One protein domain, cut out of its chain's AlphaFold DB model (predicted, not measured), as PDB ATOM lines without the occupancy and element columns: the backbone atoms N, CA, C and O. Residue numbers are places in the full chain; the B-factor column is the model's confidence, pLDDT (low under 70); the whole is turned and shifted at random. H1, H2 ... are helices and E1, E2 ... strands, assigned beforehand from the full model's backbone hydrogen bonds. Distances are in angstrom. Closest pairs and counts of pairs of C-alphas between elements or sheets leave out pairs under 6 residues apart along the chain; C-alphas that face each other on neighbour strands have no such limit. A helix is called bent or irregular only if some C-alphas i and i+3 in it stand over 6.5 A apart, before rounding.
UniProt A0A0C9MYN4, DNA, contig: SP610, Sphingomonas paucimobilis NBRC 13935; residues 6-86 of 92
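What this domain is: This is residues 6 to 86 of the 92 residues of an uncharacterized protein of Sphingomonas paucimobilis NBRC 13935 (UniProt A0A0C9MYN4). A small three-stranded antiparallel sheet, in the order E2, E1, E3, has one helix, H1, lying along its strands over one face, while the short helix H2 sits off the sheet, toward the other end of the long axis. Beyond the named strands, two short stretches pair antiparallel with E3: residues 21 to 22 with 70 to 71, and residues 80 to 81 with 73 to 74. The printed part has 81 residues, with the elements H1, H2, E1, E2 and E3 in that order along the chain; the class is mixed, helices and strands, and under half of the residues are in named elements. The whole is compact, with a radius of gyration of the C-alphas of 11.9 A, yet elongated in outline, spanning 40 by 23 by 21 A.

How they stand to each other: H1, residues 6 to 18, is on the sheet formed by E1, residues 44 to 49, E2, residues 54 to 57, and E3, residues 68 to 74. This makes two layers, a helix on one face of a sheet. H1 has a height over the sheet of 9.6 A and lies over E1 and E3, along the strands, at 1 degrees to E3 on the local plane. The closest C-alphas of H1 and E3 are those of Ile 15 and Ala 70, 6.9 A apart. H2, residues 31 to 37, is not on the sheet and is apart from H1, E2 and E3. E1, the inner strand, forms a hairpin with E2, antiparallel at 142 degrees; N 57 and O 45 are 2.7 A apart, within hydrogen-bond range. E1 and E3 are antiparallel at 160 degrees, with N 46 and O 72 within hydrogen-bond range at 2.8 A. In H1 every O i to N i+4 pair is within hydrogen-bond range; in H2 0 of 3 are, beside 3 of 4 O i to N i+3 pairs.

Where its parts are: H1 begins at C-alpha 6 (-5.471, -14.830, 8.182) and is 18.2 A long. H2 is 12.6 A long and only just irregular: C-alphas 31 and 34 are 7.0 A apart. E1 starts at C-alpha 44 (21.752, -21.425, 16.584) and measures 16.2 A, E2 9.6 A. E3 measures 16.9 A and ends at C-alpha 74 (21.574, -16.620, 18.354).

The domain as a whole: The two C-alphas farthest apart are those of Asp 6 and Ser 40, 39.6 A. The printed part has no cut. The link from H1 to H2 is long, with 12 residues, and the one from E1 to E2 is tight. The mean pLDDT of the printed part is 87.8, and residue 86 alone is under 70.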
ATOM      1  N   ASP A   6      -5.438 -14.470   6.760       87.81
ATOM      2  CA  ASP A   6      -5.471 -14.830   8.182       87.81
ATOM      3  C   ASP A   6      -4.149 -15.447   8.650       87.81
ATOM      4  O   ASP A   6      -3.650 -15.117   9.727       87.81
ATOM      5  N   GLN A   7      -3.531 -16.293   7.813       87.12
ATOM      6  CA  GLN A   7      -2.205 -16.843   8.099       87.12
ATOM      7  C   GLN A   7      -1.160 -15.731   8.209       87.12
ATOM      8  O   GLN A   7      -0.366 -15.745   9.142       87.12
ATOM      9  N   ARG A   8      -1.185 -14.732   7.318       88.19
ATOM     10  CA  ARG A   8      -0.255 -13.592   7.370       88.19
ATOM     11  C   ARG A   8      -0.400 -12.786   8.659       88.19
ATOM     12  O   ARG A   8       0.613 -12.457   9.266       88.19
ATOM     13  N   VAL A   9      -1.627 -12.502   9.102       89.94
ATOM     14  CA  VAL A   9      -1.874 -11.759  10.354       89.94
ATOM     15  C   VAL A   9      -1.392 -12.555  11.569       89.94
ATOM     16  O   VAL A   9      -0.710 -12.007  12.437       89.94
ATOM     17  N   MET A  10      -1.708 -13.851  11.622       90.69
ATOM     18  CA  MET A  10      -1.266 -14.734  12.702       90.69
ATOM     19  C   MET A  10       0.264 -14.827  12.761       90.69
ATOM     20  O   MET A  10       0.845 -14.647  13.831       90.69
ATOM     21  N   LEU A  11       0.919 -15.042  11.617       91.75
ATOM     22  CA  LEU A  11       2.375 -15.135  11.530       91.75
ATOM     23  C   LEU A  11       3.044 -13.807  11.892       91.75
ATOM     24  O   LEU A  11       3.953 -13.811  12.709       91.75
ATOM     25  N   ALA A  12       2.561 -12.671  11.382       90.44
ATOM     26  CA  ALA A  12       3.114 -11.354  11.710       90.44
ATOM     27  C   ALA A  12       3.092 -11.075  13.219       90.44
ATOM     28  O   ALA A  12       4.074 -10.592  13.784       90.44
ATOM     29  N   ARG A  13       1.994 -11.438  13.894       91.00
ATOM     30  CA  ARG A  13       1.899 -11.335  15.351       91.00
ATOM     31  C   ARG A  13       2.960 -12.188  16.045       91.00
ATOM     32  O   ARG A  13       3.653 -11.698  16.931       91.00
ATOM     33  N   ARG A  14       3.104 -13.446  15.632       90.38
ATOM     34  CA  ARG A  14       4.064 -14.366  16.248       90.38
ATOM     35  C   ARG A  14       5.511 -13.996  15.972       90.38
ATOM     36  O   ARG A  14       6.335 -14.118  16.862       90.38
ATOM     37  N   ILE A  15       5.813 -13.486  14.784       92.69
ATOM     38  CA  ILE A  15       7.134 -12.953  14.436       92.69
ATOM     39  C   ILE A  15       7.534 -11.853  15.425       92.69
ATOM     40  O   ILE A  15       8.657 -11.862  15.924       92.69
ATOM     41  N   ALA A  16       6.611 -10.950  15.769       90.31
ATOM     42  CA  ALA A  16       6.867  -9.908  16.760       90.31
ATOM     43  C   ALA A  16       7.028 -10.468  18.189       90.31
ATOM     44  O   ALA A  16       7.943 -10.060  18.903       90.31
ATOM     45  N   GLU A  17       6.167 -11.406  18.601       90.38
ATOM     46  CA  GLU A  17       6.222 -12.043  19.929       90.38
ATOM     47  C   GLU A  17       7.520 -12.857  20.127       90.38
ATOM     48  O   GLU A  17       8.189 -12.713  21.152       90.38
ATOM     49  N   ASP A  18       7.921 -13.637  19.118       88.69
ATOM     50  CA  ASP A  18       9.096 -14.521  19.126       88.69
ATOM     51  C   ASP A  18      10.403 -13.802  18.709       88.69
ATOM     52  O   ASP A  18      11.486 -14.406  18.728       88.69
ATOM     53  N   ARG A  19      10.320 -12.502  18.373       90.50
ATOM     54  CA  ARG A  19      11.425 -11.639  17.902       90.50
ATOM     55  C   ARG A  19      12.168 -12.228  16.701       90.50
ATOM     56  O   ARG A  19      13.395 -12.308  16.691       90.50
ATOM     57  N   LEU A  20      11.408 -12.674  15.709       93.44
ATOM     58  CA  LEU A  20      11.937 -13.231  14.471       93.44
ATOM     59  C   LEU A  20      12.078 -12.151  13.391       93.44
ATOM     60  O   LEU A  20      11.404 -11.122  13.404       93.44
ATOM     61  N   ILE A  21      12.936 -12.432  12.422       92.75
ATOM     62  CA  ILE A  21      13.110 -11.699  11.176       92.75
ATOM     63  C   ILE A  21      12.189 -12.350  10.143       92.75
ATOM     64  O   ILE A  21      12.339 -13.535   9.843       92.75
ATOM     65  N   ALA A  22      11.224 -11.598   9.614       93.44
ATOM     66  CA  ALA A  22      10.364 -12.077   8.534       93.44
ATOM     67  C   ALA A  22      11.181 -12.290   7.250       93.44
ATOM     68  O   ALA A  22      12.020 -11.456   6.907       93.44
ATOM     69  N   LEU A  23      10.926 -13.392   6.543       91.81
ATOM     70  CA  LEU A  23      11.527 -13.647   5.237       91.81
ATOM     71  C   LEU A  23      10.678 -13.011   4.138       91.81
ATOM     72  O   LEU A  23       9.483 -13.296   4.021       91.81
ATOM     73  N   GLU A  24      11.307 -12.173   3.318       89.00
ATOM     74  CA  GLU A  24      10.674 -11.518   2.177       89.00
ATOM     75  C   GLU A  24      11.563 -11.665   0.925       89.00
ATOM     76  O   GLU A  24      12.609 -11.023   0.857       89.00
ATOM     77  N   PRO A  25      11.176 -12.496  -0.068       89.31
ATOM     78  CA  PRO A  25       9.986 -13.348  -0.083       89.31
ATOM     79  C   PRO A  25      10.090 -14.550   0.884       89.31
ATOM     80  O   PRO A  25      11.189 -15.019   1.179       89.31
ATOM     81  N   PRO A  26       8.955 -15.079   1.387       89.31
ATOM     82  CA  PRO A  26       8.952 -16.321   2.156       89.31
ATOM     83  C   PRO A  26       9.241 -17.517   1.242       89.31
ATOM     84  O   PRO A  26       9.018 -17.450   0.031       89.31
ATOM     85  N   PHE A  27       9.637 -18.643   1.837       91.69
ATOM     86  CA  PHE A  27       9.939 -19.897   1.129       91.69
ATOM     87  C   PHE A  27      11.190 -19.859   0.240       91.69
ATOM     88  O   PHE A  27      11.380 -20.724  -0.619       91.69
ATOM     89  N   THR A  28      12.024 -18.837   0.410       90.00
ATOM     90  CA  THR A  28      13.265 -18.649  -0.339       90.00
ATOM     91  C   THR A  28      14.385 -18.236   0.606       90.00
ATOM     92  O   THR A  28      14.125 -17.466   1.534       90.00
ATOM     93  N   PRO A  29      15.624 -18.708   0.376       89.31
ATOM     94  CA  PRO A  29      16.773 -18.210   1.113       89.31
ATOM     95  C   PRO A  29      16.911 -16.695   0.894       89.31
ATOM     96  O   PRO A  29      16.861 -16.260  -0.261       89.31
ATOM     97  N   PRO A  30      17.069 -15.891   1.958       89.44
ATOM     98  CA  PRO A  30      17.375 -14.475   1.818       89.44
ATOM     99  C   PRO A  30      18.804 -14.278   1.293       89.44
ATOM    100  O   PRO A  30      19.664 -15.143   1.452       89.44
ATOM    101  N   ASP A  31      19.064 -13.124   0.688       88.19
ATOM    102  CA  ASP A  31      20.373 -12.733   0.151       88.19
ATOM    103  C   ASP A  31      21.472 -12.713   1.222       88.19
ATOM    104  O   ASP A  31      22.547 -13.269   1.015       88.19
ATOM    105  N   TRP A  32      21.167 -12.193   2.409       87.50
ATOM    106  CA  TRP A  32      22.070 -12.177   3.559       87.50
ATOM    107  C   TRP A  32      22.305 -13.558   4.195       87.50
ATOM    108  O   TRP A  32      23.054 -13.664   5.165       87.50
ATOM    109  N   ALA A  33      21.691 -14.646   3.709       87.38
ATOM    110  CA  ALA A  33      21.887 -15.977   4.299       87.38
ATOM    111  C   ALA A  33      23.354 -16.444   4.245       87.38
ATOM    112  O   ALA A  33      23.782 -17.208   5.111       87.38
ATOM    113  N   CYS A  34      24.143 -15.979   3.270       83.94
ATOM    114  CA  CYS A  34      25.575 -16.276   3.210       83.94
ATOM    115  C   CYS A  34      26.360 -15.672   4.383       83.94
ATOM    116  O   CYS A  34      27.328 -16.281   4.838       83.94
ATOM    117  N   GLU A  35      25.896 -14.554   4.948       84.81
ATOM    118  CA  GLU A  35      26.543 -13.868   6.075       84.81
ATOM    119  C   GLU A  35      26.568 -14.707   7.353       84.81
ATOM    120  O   GLU A  35      27.382 -14.485   8.251       84.81
ATOM    121  N   LEU A  36      25.711 -15.726   7.444       82.62
ATOM    122  CA  LEU A  36      25.709 -16.681   8.550       82.62
ATOM    123  C   LEU A  36      27.009 -17.498   8.613       82.62
ATOM    124  O   LEU A  36      27.360 -17.996   9.682       82.62
ATOM    125  N   GLN A  37      27.744 -17.599   7.500       81.31
ATOM    126  CA  GLN A  37      29.054 -18.255   7.426       81.31
ATOM    127  C   GLN A  37      30.211 -17.331   7.837       81.31
ATOM    128  O   GLN A  37      31.310 -17.819   8.096       81.31
ATOM    129  N   ALA A  38      29.982 -16.016   7.925       81.31
ATOM    130  CA  ALA A  38      31.007 -15.044   8.310       81.31
ATOM    131  C   ALA A  38      31.314 -15.063   9.822       81.31
ATOM    132  O   ALA A  38      32.324 -14.516  10.272       81.31
ATOM    133  N   TYR A  39      30.459 -15.697  10.628       80.88
ATOM    134  CA  TYR A  39      30.656 -15.814  12.069       80.88
ATOM    135  C   TYR A  39      31.744 -16.845  12.401       80.88
ATOM    136  O   TYR A  39      31.802 -17.934  11.836       80.88
ATOM    137  N   SER A  40      32.577 -16.546  13.401       84.75
ATOM    138  CA  SER A  40      33.624 -17.458  13.903       84.75
ATOM    139  C   SER A  40      33.088 -18.678  14.670       84.75
ATOM    140  O   SER A  40      33.856 -19.493  15.181       84.75
ATOM    141  N   TYR A  41      31.768 -18.798  14.772       84.88
ATOM    142  CA  TYR A  41      31.022 -19.860  15.430       84.88
ATOM    143  C   TYR A  41      29.749 -20.125  14.631       84.88
ATOM    144  O   TYR A  41      29.257 -19.234  13.944       84.88
ATOM    145  N   THR A  42      29.171 -21.319  14.765       85.50
ATOM    146  CA  THR A  42      27.884 -21.608  14.127       85.50
ATOM    147  C   THR A  42      26.730 -21.001  14.932       85.50
ATOM    148  O   THR A  42      26.575 -21.351  16.106       85.50
ATOM    149  N   PRO A  43      25.912 -20.113  14.337       88.00
ATOM    150  CA  PRO A  43      24.703 -19.612  14.978       88.00
ATOM    151  C   PRO A  43      23.678 -20.724  15.220       88.00
ATOM    152  O   PRO A  43      23.492 -21.604  14.379       88.00
ATOM    153  N   ILE A  44      22.964 -20.640  16.340       89.56
ATOM    154  CA  ILE A  44      21.752 -21.425  16.584       89.56
ATOM    155  C   ILE A  44      20.612 -20.733  15.844       89.56
ATOM    156  O   ILE A  44      20.374 -19.540  16.046       89.56
ATOM    157  N   ALA A  45      19.905 -21.472  14.997       91.31
ATOM    158  CA  ALA A  45      18.788 -20.947  14.230       91.31
ATOM    159  C   ALA A  45      17.457 -21.323  14.888       91.31
ATOM    160  O   ALA A  45      17.276 -22.439  15.361       91.31
ATOM    161  N   PHE A  46      16.497 -20.410  14.880       92.50
ATOM    162  CA  PHE A  46      15.104 -20.666  15.221       92.50
ATOM    163  C   PHE A  46      14.273 -20.346  13.996       92.50
ATOM    164  O   PHE A  46      14.254 -19.202  13.551       92.50
ATOM    165  N   VAL A  47      13.599 -21.348  13.445       93.50
ATOM    166  CA  VAL A  47      12.860 -21.212  12.188       93.50
ATOM    167  C   VAL A  47      11.376 -21.313  12.475       93.50
ATOM    168  O   VAL A  47      10.928 -22.253  13.134       93.50
ATOM    169  N   MET A  48      10.618 -20.345  11.968       94.69
ATOM    170  CA  MET A  48       9.167 -20.406  11.892       94.69
ATOM    171  C   MET A  48       8.759 -20.982  10.544       94.69
ATOM    172  O   MET A  48       9.145 -20.460   9.497       94.69
ATOM    173  N   THR A  49       7.940 -22.024  10.587       92.25
ATOM    174  CA  THR A  49       7.311 -22.630   9.403       92.25
ATOM    175  C   THR A  49       6.021 -21.904   9.025       92.25
ATOM    176  O   THR A  49       5.449 -21.174   9.841       92.25
ATOM    177  N   ALA A  50       5.481 -22.137   7.826       89.25
ATOM    178  CA  ALA A  50       4.185 -21.569   7.428       89.25
ATOM    179  C   ALA A  50       3.000 -22.016   8.302       89.25
ATOM    180  O   ALA A  50       1.984 -21.321   8.380       89.25
ATOM    181  N   ASN A  51       3.136 -23.142   9.006       87.75
ATOM    182  CA  ASN A  51       2.170 -23.597  10.012       87.75
ATOM    183  C   ASN A  51       2.310 -22.845  11.350       87.75
ATOM    184  O   ASN A  51       1.592 -23.117  12.310       87.75
ATOM    185  N   GLY A  52       3.257 -21.911  11.428       86.69
ATOM    186  CA  GLY A  52       3.602 -21.119  12.594       86.69
ATOM    187  C   GLY A  52       4.554 -21.825  13.553       86.69
ATOM    188  O   GLY A  52       5.095 -21.177  14.437       86.69
ATOM    189  N   VAL A  53       4.789 -23.131  13.467       88.94
ATOM    190  CA  VAL A  53       5.652 -23.821  14.448       88.94
ATOM    191  C   VAL A  53       7.053 -23.202  14.438       88.94
ATOM    192  O   VAL A  53       7.626 -23.032  13.365       88.94
ATOM    193  N   VAL A  54       7.567 -22.864  15.628       89.75
ATOM    194  CA  VAL A  54       8.933 -22.359  15.832       89.75
ATOM    195  C   VAL A  54       9.746 -23.455  16.495       89.75
ATOM    196  O   VAL A  54       9.348 -23.971  17.540       89.75
ATOM    197  N   GLY A  55      10.873 -23.814  15.890       87.31
ATOM    198  CA  GLY A  55      11.766 -24.841  16.415       87.31
ATOM    199  C   GLY A  55      13.232 -24.450  16.266       87.31
ATOM    200  O   GLY A  55      13.567 -23.727  15.322       87.31
ATOM    201  N   PRO A  56      14.104 -24.908  17.181       85.69
ATOM    202  CA  PRO A  56      15.536 -24.745  17.025       85.69
ATOM    203  C   PRO A  56      16.049 -25.679  15.926       85.69
ATOM    204  O   PRO A  56      15.689 -26.855  15.868       85.69
ATOM    205  N   TRP A  57      16.923 -25.150  15.089       81.75
ATOM    206  CA  TRP A  57      17.715 -25.870  14.109       81.75
ATOM    207  C   TRP A  57      19.168 -25.785  14.540       81.75
ATOM    208  O   TRP A  57      19.641 -24.748  15.016       81.75
ATOM    209  N   ARG A  58      19.859 -26.919  14.442       70.31
ATOM    210  CA  ARG A  58      21.196 -27.059  15.012       70.31
ATOM    211  C   ARG A  58      22.215 -26.222  14.250       70.31
ATOM    212  O   ARG A  58      23.130 -25.693  14.878       70.31
ATOM    213  N   TYR A  59      22.020 -26.086  12.943       72.81
ATOM    214  CA  TYR A  59      22.886 -25.305  12.080       72.81
ATOM    215  C   TYR A  59      22.065 -24.469  11.091       72.81
ATOM    216  O   TYR A  59      20.964 -24.843  10.685       72.81
ATOM    217  N   ALA A  60      22.582 -23.292  10.743       73.69
ATOM    218  CA  ALA A  60      21.880 -22.336   9.893       73.69
ATOM    219  C   ALA A  60      21.852 -22.745   8.404       73.69
ATOM    220  O   ALA A  60      20.957 -22.351   7.664       73.69
ATOM    221  N   ASP A  61      22.810 -23.561   7.977       75.44
ATOM    222  CA  ASP A  61      22.888 -24.197   6.659       75.44
ATOM    223  C   ASP A  61      21.931 -25.386   6.505       75.44
ATOM    224  O   ASP A  61      21.624 -25.780   5.382       75.44
ATOM    225  N   GLU A  62      21.414 -25.929   7.610       83.62
ATOM    226  CA  GLU A  62      20.399 -26.981   7.561       83.62
ATOM    227  C   GLU A  62      19.000 -26.438   7.262       83.62
ATOM    228  O   GLU A  62      18.153 -27.225   6.861       83.62
ATOM    229  N   ILE A  63      18.747 -25.134   7.434       87.38
ATOM    230  CA  ILE A  63      17.405 -24.542   7.323       87.38
ATOM    231  C   ILE A  63      16.728 -24.960   6.012       87.38
ATOM    232  O   ILE A  63      17.184 -24.624   4.917       87.38
ATOM    233  N   ASP A  64      15.578 -25.629   6.131       88.56
ATOM    234  CA  ASP A  64      14.699 -25.868   4.990       88.56
ATOM    235  C   ASP A  64      13.955 -24.577   4.629       88.56
ATOM    236  O   ASP A  64      12.862 -24.272   5.121       88.56
ATOM    237  N   TRP A  65      14.582 -23.791   3.754       89.69
ATOM    238  CA  TRP A  65      14.042 -22.519   3.294       89.69
ATOM    239  C   TRP A  65      12.705 -22.658   2.575       89.69
ATOM    240  O   TRP A  65      11.994 -21.666   2.505       89.69
ATOM    241  N   LEU A  66      12.332 -23.842   2.074       90.69
ATOM    242  CA  LEU A  66      11.090 -24.038   1.318       90.69
ATOM    243  C   LEU A  66       9.831 -24.007   2.194       90.69
ATOM    244  O   LEU A  66       8.737 -23.810   1.662       90.69
ATOM    245  N   ASP A  67       9.974 -24.167   3.512       89.88
ATOM    246  CA  ASP A  67       8.878 -24.071   4.491       89.88
ATOM    247  C   ASP A  67       9.048 -22.891   5.469       89.88
ATOM    248  O   ASP A  67       8.133 -22.549   6.224       89.88
ATOM    249  N   ALA A  68      10.201 -22.219   5.443       92.25
ATOM    250  CA  ALA A  68      10.505 -21.105   6.332       92.25
ATOM    251  C   ALA A  68       9.756 -19.813   5.949       92.25
ATOM    252  O   ALA A  68       9.726 -19.393   4.788       92.25
ATOM    253  N   VAL A  69       9.200 -19.133   6.957       94.56
ATOM    254  CA  VAL A  69       8.557 -17.808   6.820       94.56
ATOM    255  C   VAL A  69       9.208 -16.725   7.677       94.56
ATOM    256  O   VAL A  69       9.065 -15.540   7.383       94.56
ATOM    257  N   ALA A  70       9.925 -17.109   8.732       95.00
ATOM    258  CA  ALA A  70      10.698 -16.198   9.563       95.00
ATOM    259  C   ALA A  70      11.801 -16.956  10.299       95.00
ATOM    260  O   ALA A  70      11.676 -18.158  10.539       95.00
ATOM    261  N   VAL A  71      12.862 -16.254  10.685       93.88
ATOM    262  CA  VAL A  71      14.011 -16.848  11.375       93.88
ATOM    263  C   VAL A  71      14.549 -15.938  12.472       93.88
ATOM    264  O   VAL A  71      14.432 -14.721  12.397       93.88
ATOM    265  N   ARG A  72      15.173 -16.513  13.494       93.44
ATOM    266  CA  ARG A  72      15.993 -15.798  14.480       93.44
ATOM    267  C   ARG A  72      17.293 -16.550  14.654       93.44
ATOM    268  O   ARG A  72      17.295 -17.777  14.654       93.44
ATOM    269  N   PHE A  73      18.373 -15.812  14.842       91.69
ATOM    270  CA  PHE A  73      19.683 -16.387  15.085       91.69
ATOM    271  C   PHE A  73      20.206 -15.950  16.439       91.69
ATOM    272  O   PHE A  73      19.987 -14.820  16.879       91.69
ATOM    273  N   GLU A  74      20.904 -16.866  17.091       91.56
ATOM    274  CA  GLU A  74      21.574 -16.620  18.354       91.56
ATOM    275  C   GLU A  74      22.991 -17.179  18.324       91.56
ATOM    276  O   GLU A  74      23.293 -18.156  17.637       91.56
ATOM    277  N   THR A  75      23.878 -16.569  19.100       89.56
ATOM    278  CA  THR A  75      25.192 -17.143  19.375       89.56
ATOM    279  C   THR A  75      25.033 -18.423  20.207       89.56
ATOM    280  O   THR A  75      24.017 -18.597  20.886       89.56
ATOM    281  N   PRO A  76      26.061 -19.286  20.280       87.69
ATOM    282  CA  PRO A  76      26.073 -20.419  21.210       87.69
ATOM    283  C   PRO A  76      25.879 -20.034  22.689       87.69
ATOM    284  O   PRO A  76      25.600 -20.897  23.518       87.69
ATOM    285  N   TRP A  77      26.028 -18.750  23.026       88.94
ATOM    286  CA  TRP A  77      25.840 -18.202  24.370       88.94
ATOM    287  C   TRP A  77      24.476 -17.516  24.566       88.94
ATOM    288  O   TRP A  77      24.245 -16.932  25.621       88.94
ATOM    289  N   GLY A  78      23.576 -17.580  23.577       88.19
ATOM    290  CA  GLY A  78      22.217 -17.034  23.661       88.19
ATOM    291  C   GLY A  78      22.107 -15.533  23.379       88.19
ATOM    292  O   GLY A  78      21.115 -14.907  23.752       88.19
ATOM    293  N   CYS A  79      23.115 -14.923  22.748       90.06
ATOM    294  CA  CYS A  79      23.023 -13.523  22.324       90.06
ATOM    295  C   CYS A  79      22.341 -13.435  20.950       90.06
ATOM    296  O   CYS A  79      22.703 -14.215  20.073       90.06
ATOM    297  N   PRO A  80      21.413 -12.492  20.720       90.62
ATOM    298  CA  PRO A  80      20.749 -12.343  19.427       90.62
ATOM    299  C   PRO A  80      21.728 -11.897  18.337       90.62
ATOM    300  O   PRO A  80      22.628 -11.095  18.590       90.62
ATOM    301  N   ILE A  81      21.516 -12.397  17.122       89.75
ATOM    302  CA  ILE A  81      22.282 -12.062  15.921       89.75
ATOM    303  C   ILE A  81      21.328 -11.501  14.867       89.75
ATOM    304  O   ILE A  81      20.278 -12.090  14.602       89.75
ATOM    305  N   ASP A  82      21.724 -10.398  14.232       88.69
ATOM    306  CA  ASP A  82      21.079  -9.893  13.022       88.69
ATOM    307  C   ASP A  82      22.034 -10.044  11.826       88.69
ATOM    308  O   ASP A  82      22.937  -9.225  11.659       88.69
ATOM    309  N   PRO A  83      21.879 -11.088  10.992       82.12
ATOM    310  CA  PRO A  83      22.763 -11.319   9.848       82.12
ATOM    311  C   PRO A  83      22.671 -10.218   8.781       82.12
ATOM    312  O   PRO A  83      23.623 -10.030   8.032       82.12
ATOM    313  N   ARG A  84      21.589  -9.426   8.758       82.94
ATOM    314  CA  ARG A  84      21.450  -8.265   7.860       82.94
ATOM    315  C   ARG A  84      22.414  -7.136   8.213       82.94
ATOM    316  O   ARG A  84      22.695  -6.290   7.381       82.94
ATOM    317  N   ALA A  85      22.912  -7.102   9.448       79.38
ATOM    318  CA  ALA A  85      23.909  -6.117   9.850       79.38
ATOM    319  C   ALA A  85      25.307  -6.439   9.290       79.38
ATOM    320  O   ALA A  85      26.176  -5.572   9.309       79.38
ATOM    321  N   ASN A  86      25.537  -7.668   8.809       68.69
ATOM    322  CA  ASN A  86      26.815  -8.054   8.213       68.69
ATOM    323  C   ASN A  86      26.892  -7.760   6.711       68.69
ATOM    324  O   ASN A  86      27.993  -7.557   6.213       68.69
TER     325      ASN A  86